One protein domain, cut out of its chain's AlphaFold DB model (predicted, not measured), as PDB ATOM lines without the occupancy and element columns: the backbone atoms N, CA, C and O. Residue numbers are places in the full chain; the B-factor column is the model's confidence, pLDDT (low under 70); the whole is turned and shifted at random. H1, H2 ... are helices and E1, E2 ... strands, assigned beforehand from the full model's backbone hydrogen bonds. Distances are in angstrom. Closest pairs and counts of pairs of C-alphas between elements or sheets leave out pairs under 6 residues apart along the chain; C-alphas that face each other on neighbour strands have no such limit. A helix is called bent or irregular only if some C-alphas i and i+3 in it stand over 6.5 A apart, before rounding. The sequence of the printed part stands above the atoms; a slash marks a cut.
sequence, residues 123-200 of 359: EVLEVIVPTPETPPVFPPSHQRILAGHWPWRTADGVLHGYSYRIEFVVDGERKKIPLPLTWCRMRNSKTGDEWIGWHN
ATOM      1  N   GLU A 123      30.574  33.360 -27.942       93.94
ATOM      2  CA  GLU A 123      31.804  33.617 -27.203       93.94
ATOM      3  C   GLU A 123      31.905  35.109 -26.871       93.94
ATOM      4  O   GLU A 123      31.756  35.959 -27.751       93.94
ATOM      5  N   VAL A 124      32.183  35.440 -25.609       94.94
ATOM      6  CA  VAL A 124      32.514  36.811 -25.200       94.94
ATOM      7  C   VAL A 124      34.001  37.030 -25.443       94.94
ATOM      8  O   VAL A 124      34.826  36.447 -24.741       94.94
ATOM      9  N   LEU A 125      34.336  37.862 -26.427       95.75
ATOM     10  CA  LEU A 125      35.722  38.208 -26.745       95.75
ATOM     11  C   LEU A 125      36.265  39.255 -25.772       95.75
ATOM     12  O   LEU A 125      37.432  39.209 -25.396       95.75
ATOM     13  N   GLU A 126      35.417  40.204 -25.378       96.12
ATOM     14  CA  GLU A 126      35.826  41.364 -24.593       96.12
ATOM     15  C   GLU A 126      34.631  42.006 -23.888       96.12
ATOM     16  O   GLU A 126      33.551  42.125 -24.472       96.12
ATOM     17  N   VAL A 127      34.846  42.455 -22.650       96.50
ATOM     18  CA  VAL A 127      33.941  43.360 -21.932       96.50
ATOM     19  C   VAL A 127      34.424  44.787 -22.182       96.50
ATOM     20  O   VAL A 127      35.552  45.120 -21.828       96.50
ATOM     21  N   ILE A 128      33.590  45.616 -22.802       95.31
ATOM     22  CA  ILE A 128      33.942  46.974 -23.224       95.31
ATOM     23  C   ILE A 128      33.678  47.958 -22.078       95.31
ATOM     24  O   ILE A 128      32.562  48.053 -21.561       95.31
ATOM     25  N   VAL A 129      34.709  48.728 -21.722       91.19
ATOM     26  CA  VAL A 129      34.657  49.823 -20.744       91.19
ATOM     27  C   VAL A 129      35.226  51.117 -21.351       91.19
ATOM     28  O   VAL A 129      36.250  51.047 -22.031       91.19
ATOM     29  N   PRO A 130      34.610  52.294 -21.126       89.75
ATOM     30  CA  PRO A 130      33.360  52.506 -20.396       89.75
ATOM     31  C   PRO A 130      32.158  51.875 -21.114       89.75
ATOM     32  O   PRO A 130      32.101  51.816 -22.342       89.75
ATOM     33  N   THR A 131      31.197  51.377 -20.336       93.94
ATOM     34  CA  THR A 131      29.945  50.851 -20.890       93.94
ATOM     35  C   THR A 131      29.119  52.015 -21.449       93.94
ATOM     36  O   THR A 131      29.011  53.046 -20.782       93.94
ATOM     37  N   PRO A 132      28.521  51.895 -22.647       93.38
ATOM     38  CA  PRO A 132      27.700  52.965 -23.198       93.38
ATOM     39  C   PRO A 132      26.434  53.186 -22.360       93.38
ATOM     40  O   PRO A 132      25.813  52.235 -21.888       93.38
ATOM     41  N   GLU A 133      25.990  54.443 -22.268       93.50
ATOM     42  CA  GLU A 133      24.752  54.875 -21.585       93.50
ATOM     43  C   GLU A 133      23.470  54.502 -22.359       93.50
ATOM     44  O   GLU A 133      22.486  55.239 -22.400       93.50
ATOM     45  N   THR A 134      23.475  53.350 -23.022       91.62
ATOM     46  CA  THR A 134      22.288  52.804 -23.683       91.62
ATOM     47  C   THR A 134      21.432  52.020 -22.688       91.62
ATOM     48  O   THR A 134      21.986  51.407 -21.770       91.62
ATOM     49  N   PRO A 135      20.100  51.963 -22.868       92.75
ATOM     50  CA  PRO A 135      19.248  51.105 -22.052       92.75
ATOM     51  C   PRO A 135      19.713  49.636 -22.082       92.75
ATOM     52  O   PRO A 135      20.080  49.144 -23.157       92.75
ATOM     53  N   PRO A 136      19.692  48.916 -20.941       94.94
ATOM     54  CA  PRO A 136      20.055  47.505 -20.905       94.94
ATOM     55  C   PRO A 136      19.069  46.665 -21.721       94.94
ATOM     56  O   PRO A 136      17.853  46.823 -21.609       94.94
ATOM     57  N   VAL A 137      19.594  45.731 -22.516       95.94
ATOM     58  CA  VAL A 137      18.788  44.754 -23.260       95.94
ATOM     59  C   VAL A 137      18.958  43.383 -22.619       95.94
ATOM     60  O   VAL A 137      20.030  42.784 -22.669       95.94
ATOM     61  N   PHE A 138      17.884  42.881 -22.013       94.38
ATOM     62  CA  PHE A 138      17.866  41.566 -21.373       94.38
ATOM     63  C   PHE A 138      17.507  40.464 -22.377       94.38
ATOM     64  O   PHE A 138      16.676  40.703 -23.264       94.38
ATOM     65  N   PRO A 139      18.038  39.234 -22.208       90.06
ATOM     66  CA  PRO A 139      17.622  38.086 -23.008       90.06
ATOM     67  C   PRO A 139      16.090  37.932 -23.023       90.06
ATOM     68  O   PRO A 139      15.475  38.008 -21.954       90.06
ATOM     69  N   PRO A 140      15.448  37.682 -24.183       89.62
ATOM     70  CA  PRO A 140      13.986  37.610 -24.277       89.62
ATOM     71  C   PRO A 140      13.341  36.611 -23.306       89.62
ATOM     72  O   PRO A 140      12.271  36.871 -22.758       89.62
ATOM     73  N   SER A 141      14.015  35.489 -23.038       88.94
ATOM     74  CA  SER A 141      13.583  34.476 -22.067       88.94
ATOM     75  C   SER A 141      13.552  34.987 -20.624       88.94
ATOM     76  O   SER A 141      12.795  34.465 -19.809       88.94
ATOM     77  N   HIS A 142      14.358  35.997 -20.294       93.62
ATOM     78  CA  HIS A 142      14.481  36.549 -18.946       93.62
ATOM     79  C   HIS A 142      13.511  37.707 -18.697       93.62
ATOM     80  O   HIS A 142      13.120  37.926 -17.556       93.62
ATOM     81  N   GLN A 143      13.074  38.416 -19.743       92.38
ATOM     82  CA  GLN A 143      12.244  39.621 -19.611       92.38
ATOM     83  C   GLN A 143      10.942  39.381 -18.832       92.38
ATOM     84  O   GLN A 143      10.546  40.213 -18.025       92.38
ATOM     85  N   ARG A 144      10.287  38.226 -19.024       92.19
ATOM     86  CA  ARG A 144       9.009  37.894 -18.356       92.19
ATOM     87  C   ARG A 144       9.143  37.540 -16.875       92.19
ATOM     88  O   ARG A 144       8.146  37.533 -16.165       92.19
ATOM     89  N   ILE A 145      10.349  37.190 -16.443       94.44
ATOM     90  CA  ILE A 145      10.664  36.737 -15.083       94.44
ATOM     91  C   ILE A 145      11.640  37.695 -14.393       94.44
ATOM     92  O   ILE A 145      12.247  37.350 -13.383       94.44
ATOM     93  N   LEU A 146      11.820  38.889 -14.962       95.88
ATOM     94  CA  LEU A 146      12.681  39.936 -14.440       95.88
ATOM     95  C   LEU A 146      12.061  40.510 -13.161       95.88
ATOM     96  O   LEU A 146      10.958  41.044 -13.184       95.88
ATOM     97  N   ALA A 147      12.786  40.406 -12.052       94.00
ATOM     98  CA  ALA A 147      12.376  40.929 -10.751       94.00
ATOM     99  C   ALA A 147      13.003  42.297 -10.431       94.00
ATOM    100  O   ALA A 147      12.519  43.002  -9.551       94.00
ATOM    101  N   GLY A 148      14.081  42.670 -11.122       94.88
ATOM    102  CA  GLY A 148      14.753  43.958 -10.956       94.88
ATOM    103  C   GLY A 148      16.079  44.020 -11.708       94.88
ATOM    104  O   GLY A 148      16.615  42.983 -12.115       94.88
ATOM    105  N   HIS A 149      16.595  45.232 -11.897       96.69
ATOM    106  CA  HIS A 149      17.925  45.479 -12.442       96.69
ATOM    107  C   HIS A 149      18.544  46.732 -11.819       96.69
ATOM    108  O   HIS A 149      17.841  47.695 -11.524       96.69
ATOM    109  N   TRP A 150      19.865  46.731 -11.667       97.19
ATOM    110  CA  TRP A 150      20.605  47.762 -10.947       97.19
ATOM    111  C   TRP A 150      21.851  48.174 -11.730       97.19
ATOM    112  O   TRP A 150      22.616  47.295 -12.137       97.19
ATOM    113  N   PRO A 151      22.055  49.479 -11.986       96.88
ATOM    114  CA  PRO A 151      23.270  49.974 -12.617       96.88
ATOM    115  C   PRO A 151      24.439  49.960 -11.631       96.88
ATOM    116  O   PRO A 151      24.303  50.356 -10.474       96.88
ATOM    117  N   TRP A 152      25.613  49.583 -12.123       97.06
ATOM    118  CA  TRP A 152      26.870  49.623 -11.382       97.06
ATOM    119  C   TRP A 152      27.735  50.736 -11.950       97.06
ATOM    120  O   TRP A 152      28.175  50.660 -13.097       97.06
ATOM    121  N   ARG A 153      27.946  51.782 -11.150       96.69
ATOM    122  CA  ARG A 153      28.714  52.969 -11.536       96.69
ATOM    123  C   ARG A 153      29.913  53.133 -10.627       96.69
ATOM    124  O   ARG A 153      29.777  52.952  -9.424       96.69
ATOM    125  N   THR A 154      31.054  53.490 -11.194       95.81
ATOM    126  CA  THR A 154      32.249  53.914 -10.452       95.81
ATOM    127  C   THR A 154      32.004  55.224  -9.704       95.81
ATOM    128  O   THR A 154      30.987  55.887  -9.908       95.81
ATOM    129  N   ALA A 155      32.934  55.618  -8.832       95.12
ATOM    130  CA  ALA A 155      32.820  56.842  -8.034       95.12
ATOM    131  C   ALA A 155      32.721  58.126  -8.886       95.12
ATOM    132  O   ALA A 155      32.044  59.074  -8.500       95.12
ATOM    133  N   ASP A 156      33.345  58.146 -10.066       94.88
ATOM    134  CA  ASP A 156      33.263  59.226 -11.060       94.88
ATOM    135  C   ASP A 156      32.000  59.155 -11.943       94.88
ATOM    136  O   ASP A 156      31.793  60.003 -12.809       94.88
ATOM    137  N   GLY A 157      31.116  58.181 -11.705       94.69
ATOM    138  CA  GLY A 157      29.819  58.063 -12.369       94.69
ATOM    139  C   GLY A 157      29.818  57.224 -13.645       94.69
ATOM    140  O   GLY A 157      28.749  57.048 -14.236       94.69
ATOM    141  N   VAL A 158      30.960  56.664 -14.052       95.00
ATOM    142  CA  VAL A 158      31.079  55.836 -15.259       95.00
ATOM    143  C   VAL A 158      30.345  54.507 -15.076       95.00
ATOM    144  O   VAL A 158      30.530  53.793 -14.090       95.00
ATOM    145  N   LEU A 159      29.497  54.152 -16.043       96.25
ATOM    146  CA  LEU A 159      28.785  52.877 -16.054       96.25
ATOM    147  C   LEU A 159      29.756  51.714 -16.337       96.25
ATOM    148  O   LEU A 159      30.468  51.707 -17.341       96.25
ATOM    149  N   HIS A 160      29.754  50.709 -15.459       95.31
ATOM    150  CA  HIS A 160      30.460  49.429 -15.631       95.31
ATOM    151  C   HIS A 160      29.554  48.311 -16.163       95.31
ATOM    152  O   HIS A 160      30.040  47.291 -16.650       95.31
ATOM    153  N   GLY A 161      28.239  48.470 -16.026       96.62
ATOM    154  CA  GLY A 161      27.244  47.488 -16.434       96.62
ATOM    155  C   GLY A 161      26.054  47.474 -15.486       96.62
ATOM    156  O   GLY A 161      25.849  48.394 -14.696       96.62
ATOM    157  N   TYR A 162      25.278  46.403 -15.559       97.06
ATOM    158  CA  TYR A 162      24.120  46.164 -14.711       97.06
ATOM    159  C   TYR A 162      24.244  44.805 -14.021       97.06
ATOM    160  O   TYR A 162      24.901  43.893 -14.522       97.06
ATOM    161  N   SER A 163      23.570  44.642 -12.891       95.81
ATOM    162  CA  SER A 163      23.072  43.332 -12.481       95.81
ATOM    163  C   SER A 163      21.571  43.305 -12.707       95.81
ATOM    164  O   SER A 163      20.898  44.333 -12.682       95.81
ATOM    165  N   TYR A 164      21.032  42.127 -12.968       96.00
ATOM    166  CA  TYR A 164      19.599  41.920 -12.988       96.00
ATOM    167  C   TYR A 164      19.255  40.597 -12.339       96.00
ATOM    168  O   TYR A 164      20.048  39.658 -12.316       96.00
ATOM    169  N   ARG A 165      18.057  40.532 -11.777       94.56
ATOM    170  CA  ARG A 165      17.573  39.367 -11.052       94.56
ATOM    171  C   ARG A 165      16.381  38.793 -11.781       94.56
ATOM    172  O   ARG A 165      15.443  39.518 -12.099       94.56
ATOM    173  N   ILE A 166      16.413  37.486 -11.992       95.00
ATOM    174  CA  ILE A 166      15.248  36.729 -12.434       95.00
ATOM    175  C   ILE A 166      14.683  35.902 -11.283       95.00
ATOM    176  O   ILE A 166      15.435  35.355 -10.468       95.00
ATOM    177  N   GLU A 167      13.359  35.804 -11.231       94.44
ATOM    178  CA  GLU A 167      12.616  35.006 -10.259       94.44
ATOM    179  C   GLU A 167      11.582  34.131 -10.961       94.44
ATOM    180  O   GLU A 167      10.802  34.594 -11.787       94.44
ATOM    181  N   PHE A 168      11.576  32.842 -10.636       93.00
ATOM    182  CA  PHE A 168      10.676  31.865 -11.241       93.00
ATOM    183  C   PHE A 168      10.411  30.711 -10.272       93.00
ATOM    184  O   PHE A 168      11.081  30.577  -9.249       93.00
ATOM    185  N   VAL A 169       9.418  29.878 -10.576       92.31
ATOM    186  CA  VAL A 169       9.046  28.724  -9.748       92.31
ATOM    187  C   VAL A 169       9.415  27.437 -10.475       92.31
ATOM    188  O   VAL A 169       9.096  27.277 -11.651       92.31
ATOM    189  N   VAL A 170      10.078  26.521  -9.770       89.00
ATOM    190  CA  VAL A 170      10.386  25.161 -10.236       89.00
ATOM    191  C   VAL A 170       9.958  24.196  -9.145       89.00
ATOM    192  O   VAL A 170      10.372  24.363  -8.003       89.00
ATOM    193  N   ASP A 171       9.112  23.222  -9.483       91.38
ATOM    194  CA  ASP A 171       8.602  22.211  -8.543       91.38
ATOM    195  C   ASP A 171       7.969  22.816  -7.271       91.38
ATOM    196  O   ASP A 171       8.132  22.315  -6.164       91.38
ATOM    197  N   GLY A 172       7.267  23.946  -7.425       89.00
ATOM    198  CA  GLY A 172       6.648  24.683  -6.314       89.00
ATOM    199  C   GLY A 172       7.619  25.531  -5.483       89.00
ATOM    200  O   GLY A 172       7.178  26.338  -4.667       89.00
ATOM    201  N   GLU A 173       8.929  25.432  -5.719       84.38
ATOM    202  CA  GLU A 173       9.935  26.245  -5.043       84.38
ATOM    203  C   GLU A 173      10.273  27.508  -5.836       84.38
ATOM    204  O   GLU A 173      10.600  27.462  -7.026       84.38
ATOM    205  N   ARG A 174      10.280  28.657  -5.154       88.25
ATOM    206  CA  ARG A 174      10.799  29.905  -5.724       88.25
ATOM    207  C   ARG A 174      12.314  29.802  -5.902       88.25
ATOM    208  O   ARG A 174      13.049  29.528  -4.952       88.25
ATOM    209  N   LYS A 175      12.791  30.071  -7.113       89.12
ATOM    210  CA  LYS A 175      14.206  30.207  -7.463       89.12
ATOM    211  C   LYS A 175      14.492  31.660  -7.825       89.12
ATOM    212  O   LYS A 175      13.693  32.316  -8.489       89.12
ATOM    213  N   LYS A 176      15.656  32.143  -7.392       89.19
ATOM    214  CA  LYS A 176      16.188  33.469  -7.722       89.19
ATOM    215  C   LYS A 176      17.577  33.313  -8.326       89.19
ATOM    216  O   LYS A 176      18.374  32.531  -7.808       89.19
ATOM    217  N   ILE A 177      17.859  34.036  -9.407       89.44
ATOM    218  CA  ILE A 177      19.184  34.058 -10.035       89.44
ATOM    219  C   ILE A 177      19.578  35.517 -10.297       89.44
ATOM    220  O   ILE A 177      18.949  36.162 -11.139       89.44
ATOM    221  N   PRO A 178      20.593  36.049  -9.593       90.62
ATOM    222  CA  PRO A 178      21.242  37.292  -9.981       90.62
ATOM    223  C   PRO A 178      22.205  37.028 -11.145       90.62
ATOM    224  O   PRO A 178      22.927  36.027 -11.164       90.62
ATOM    225  N   LEU A 179      22.210  37.924 -12.121       93.69
ATOM    226  CA  LEU A 179      22.979  37.814 -13.348       93.69
ATOM    227  C   LEU A 179      23.650  39.156 -13.663       93.69
ATOM    228  O   LEU A 179      22.969  40.182 -13.658       93.69
ATOM    229  N   PRO A 180      24.956  39.179 -13.977       95.19
ATOM    230  CA  PRO A 180      25.592  40.386 -14.476       95.19
ATOM    231  C   PRO A 180      25.198  40.608 -15.941       95.19
ATOM    232  O   PRO A 180      24.917  39.650 -16.666       95.19
ATOM    233  N   LEU A 181      25.195  41.862 -16.377       96.31
ATOM    234  CA  LEU A 181      24.937  42.282 -17.748       96.31
ATOM    235  C   LEU A 181      25.918  43.396 -18.111       96.31
ATOM    236  O   LEU A 181      25.912  44.464 -17.504       96.31
ATOM    237  N   THR A 182      26.758  43.145 -19.101       97.25
ATOM    238  CA  THR A 182      27.816  44.061 -19.532       97.25
ATOM    239  C   THR A 182      27.776  44.244 -21.041       97.25
ATOM    240  O   THR A 182      27.152  43.460 -21.763       97.25
ATOM    241  N   TRP A 183      28.382  45.327 -21.518       97.56
ATOM    242  CA  TRP A 183      28.488  45.600 -22.942       97.56
ATOM    243  C   TRP A 183      29.706  44.879 -23.500       97.56
ATOM    244  O   TRP A 183      30.833  45.131 -23.080       97.56
ATOM    245  N   CYS A 184      29.475  43.945 -24.414       97.19
ATOM    246  CA  CYS A 184      30.482  42.985 -24.834       97.19
ATOM    247  C   CYS A 184      30.670  43.009 -26.343       97.19
ATOM    248  O   CYS A 184      29.698  43.121 -27.093       97.19
ATOM    249  N   ARG A 185      31.911  42.791 -26.782       97.38
ATOM    250  CA  ARG A 185      32.192  42.291 -28.127       97.38
ATOM    251  C   ARG A 185      32.096  40.772 -28.094       97.38
ATOM    252  O   ARG A 185      32.731  40.113 -27.268       97.38
ATOM    253  N   MET A 186      31.266  40.224 -28.965       97.12
ATOM    254  CA  MET A 186      30.916  38.811 -29.010       97.12
ATOM    255  C   MET A 186      31.200  38.229 -30.384       97.12
ATOM    256  O   MET A 186      31.214  38.956 -31.377       97.12
ATOM    257  N   ARG A 187      31.364  36.908 -30.428       96.94
ATOM    258  CA  ARG A 187      31.496  36.133 -31.658       96.94
ATOM    259  C   ARG A 187      30.618  34.897 -31.624       96.94
ATOM    260  O   ARG A 187      30.580  34.187 -30.622       96.94
ATOM    261  N   ASN A 188      29.970  34.585 -32.738       95.62
ATOM    262  CA  ASN A 188      29.368  33.279 -32.935       95.62
ATOM    263  C   ASN A 188      30.472  32.295 -33.333       95.62
ATOM    264  O   ASN A 188      31.039  32.374 -34.417       95.62
ATOM    265  N   SER A 189      30.778  31.351 -32.453       92.94
ATOM    266  CA  SER A 189      31.818  30.334 -32.640       92.94
ATOM    267  C   SER A 189      31.594  29.406 -33.843       92.94
ATOM    268  O   SER A 189      32.546  28.775 -34.295       92.94
ATOM    269  N   LYS A 190      30.369  29.316 -34.383       92.75
ATOM    270  CA  LYS A 190      30.054  28.501 -35.566       92.75
ATOM    271  C   LYS A 190      30.140  29.276 -36.870       92.75
ATOM    272  O   LYS A 190      30.658  28.741 -37.844       92.75
ATOM    273  N   THR A 191      29.584  30.486 -36.911       94.62
ATOM    274  CA  THR A 191      29.532  31.289 -38.146       94.62
ATOM    275  C   THR A 191      30.735  32.215 -38.293       94.62
ATOM    276  O   THR A 191      31.083  32.586 -39.408       94.62
ATOM    277  N   GLY A 192      31.399  32.553 -37.186       94.69
ATOM    278  CA  GLY A 192      32.472  33.542 -37.132       94.69
ATOM    279  C   GLY A 192      31.976  34.986 -37.046       94.69
ATOM    280  O   GLY A 192      32.805  35.883 -36.928       94.69
ATOM    281  N   ASP A 193      30.659  35.220 -37.067       97.06
ATOM    282  CA  ASP A 193      30.091  36.570 -37.025       97.06
ATOM    283  C   ASP A 193      30.413  37.258 -35.697       97.06
ATOM    284  O   ASP A 193      30.219  36.669 -34.631       97.06
ATOM    285  N   GLU A 194      30.856  38.513 -35.758       97.94
ATOM    286  CA  GLU A 194      31.113  39.349 -34.586       97.94
ATOM    287  C   GLU A 194      30.081  40.470 -34.468       97.94
ATOM    288  O   GLU A 194      29.663  41.070 -35.459       97.94
ATOM    289  N   TRP A 195      29.675  40.776 -33.238       97.31
ATOM    290  CA  TRP A 195      28.809  41.915 -32.940       97.31
ATOM    291  C   TRP A 195      29.106  42.474 -31.554       97.31
ATOM    292  O   TRP A 195      29.810  41.870 -30.743       97.31
ATOM    293  N   ILE A 196      28.548  43.649 -31.278       97.06
ATOM    294  CA  ILE A 196      28.640  44.308 -29.982       97.06
ATOM    295  C   ILE A 196      27.233  44.430 -29.399       97.06
ATOM    296  O   ILE A 196      26.286  44.757 -30.115       97.06
ATOM    297  N   GLY A 197      27.083  44.154 -28.108       96.31
ATOM    298  CA  GLY A 197      25.796  44.278 -27.436       96.31
ATOM    299  C   GLY A 197      25.825  43.873 -25.970       96.31
ATOM    300  O   GLY A 197      26.849  43.446 -25.439       96.31
ATOM    301  N   TRP A 198      24.669  43.978 -25.319       96.75
ATOM    302  CA  TRP A 198      24.481  43.510 -23.950       96.75
ATOM    303  C   TRP A 198      24.571  41.986 -23.867       96.75
ATOM    304  O   TRP A 198      23.886  41.272 -24.603       96.75
ATOM    305  N   HIS A 199      25.385  41.484 -22.940       95.50
ATOM    306  CA  HIS A 199      25.518  40.057 -22.685       95.50
ATOM    307  C   HIS A 199      25.808  39.761 -21.216       95.50
ATOM    308  O   HIS A 199      26.303  40.596 -20.460       95.50
ATOM    309  N   ASN A 200      25.503  38.535 -20.805       94.19
ATOM    310  CA  ASN A 200      25.806  38.044 -19.476       94.19
ATOM    311  C   ASN A 200      27.304  37.731 -19.322       94.19
ATOM    312  O   ASN A 200      27.724  36.585 -19.451       94.19
TER     313      ASN A 200
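Overview. This is residues 123 to 200 of the 359 residues of an uncharacterized protein of Thalassospira xiamenensis (UniProt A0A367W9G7). One long, bent strand, E4, joins the two parts of a twisted sheet, in a whole of flat outline: its first part pairs in a long hairpin with E3, which has E2 on its other side, and its last part runs between the short strands E1 and E5. A small helix, H1, only grazes the sheet. The printed part has 78 residues with one named helix and five named strands, along the chain first E1, then H1, then E2 to E5; the neighbour pairs of the branched sheet, E1 and E4, E2 and E3, E3 and E4, and E4 and E5, are antiparallel, and the class is mostly strand. The whole is loose, with a radius of gyration of the C-alphas of 14.4 A and spans of 40 by 39 by 15 A.

Along the chain. E1, residues 123 to 127, begins at C-alpha (31.804, 33.617, -27.203) and is 11.3 A long. H1, residues 140 to 143, measures 5.4 A. E2, residues 146 to 153, measures 20.9 A, and E3, residues 159 to 170, 33.8 A. E4, residues 173 to 188, measures 34.7 A and bends by 105 degrees at residue 185. E5, residues 194 to 199, measures 13.2 A and ends at C-alpha (25.518, 40.057, -22.685).

Arrangement. E2, E3, E4 and E5 form a meander, each strand the antiparallel neighbour of the one before. E1 and E4 are antiparallel, with N 125 and O 185 2.9 A apart. In the hairpin E2 and E3, N 150 and O 163 are 2.8 A apart. In the hairpin E3 and E4, N 164 and O 179 are 2.8 A apart. In the hairpin E4 and E5, N 184 and O 197 are 2.9 A apart. E1 and E3 lie on one side of E4, E5 on the other side. The closest C-alphas of H1 and E3, His 142 and Ile 166, are 6.6 A apart. H1 is too short for an O i to N i+4 pair; its one O i to N i+3 pair is within range.

Size, cuts and confidence. The C-alphas farthest apart, Asp 156 and Asp 171, are 44.5 A apart. The printed part has no cut; the link from E1 to H1 is long. No printed residue is under 70 in pLDDT.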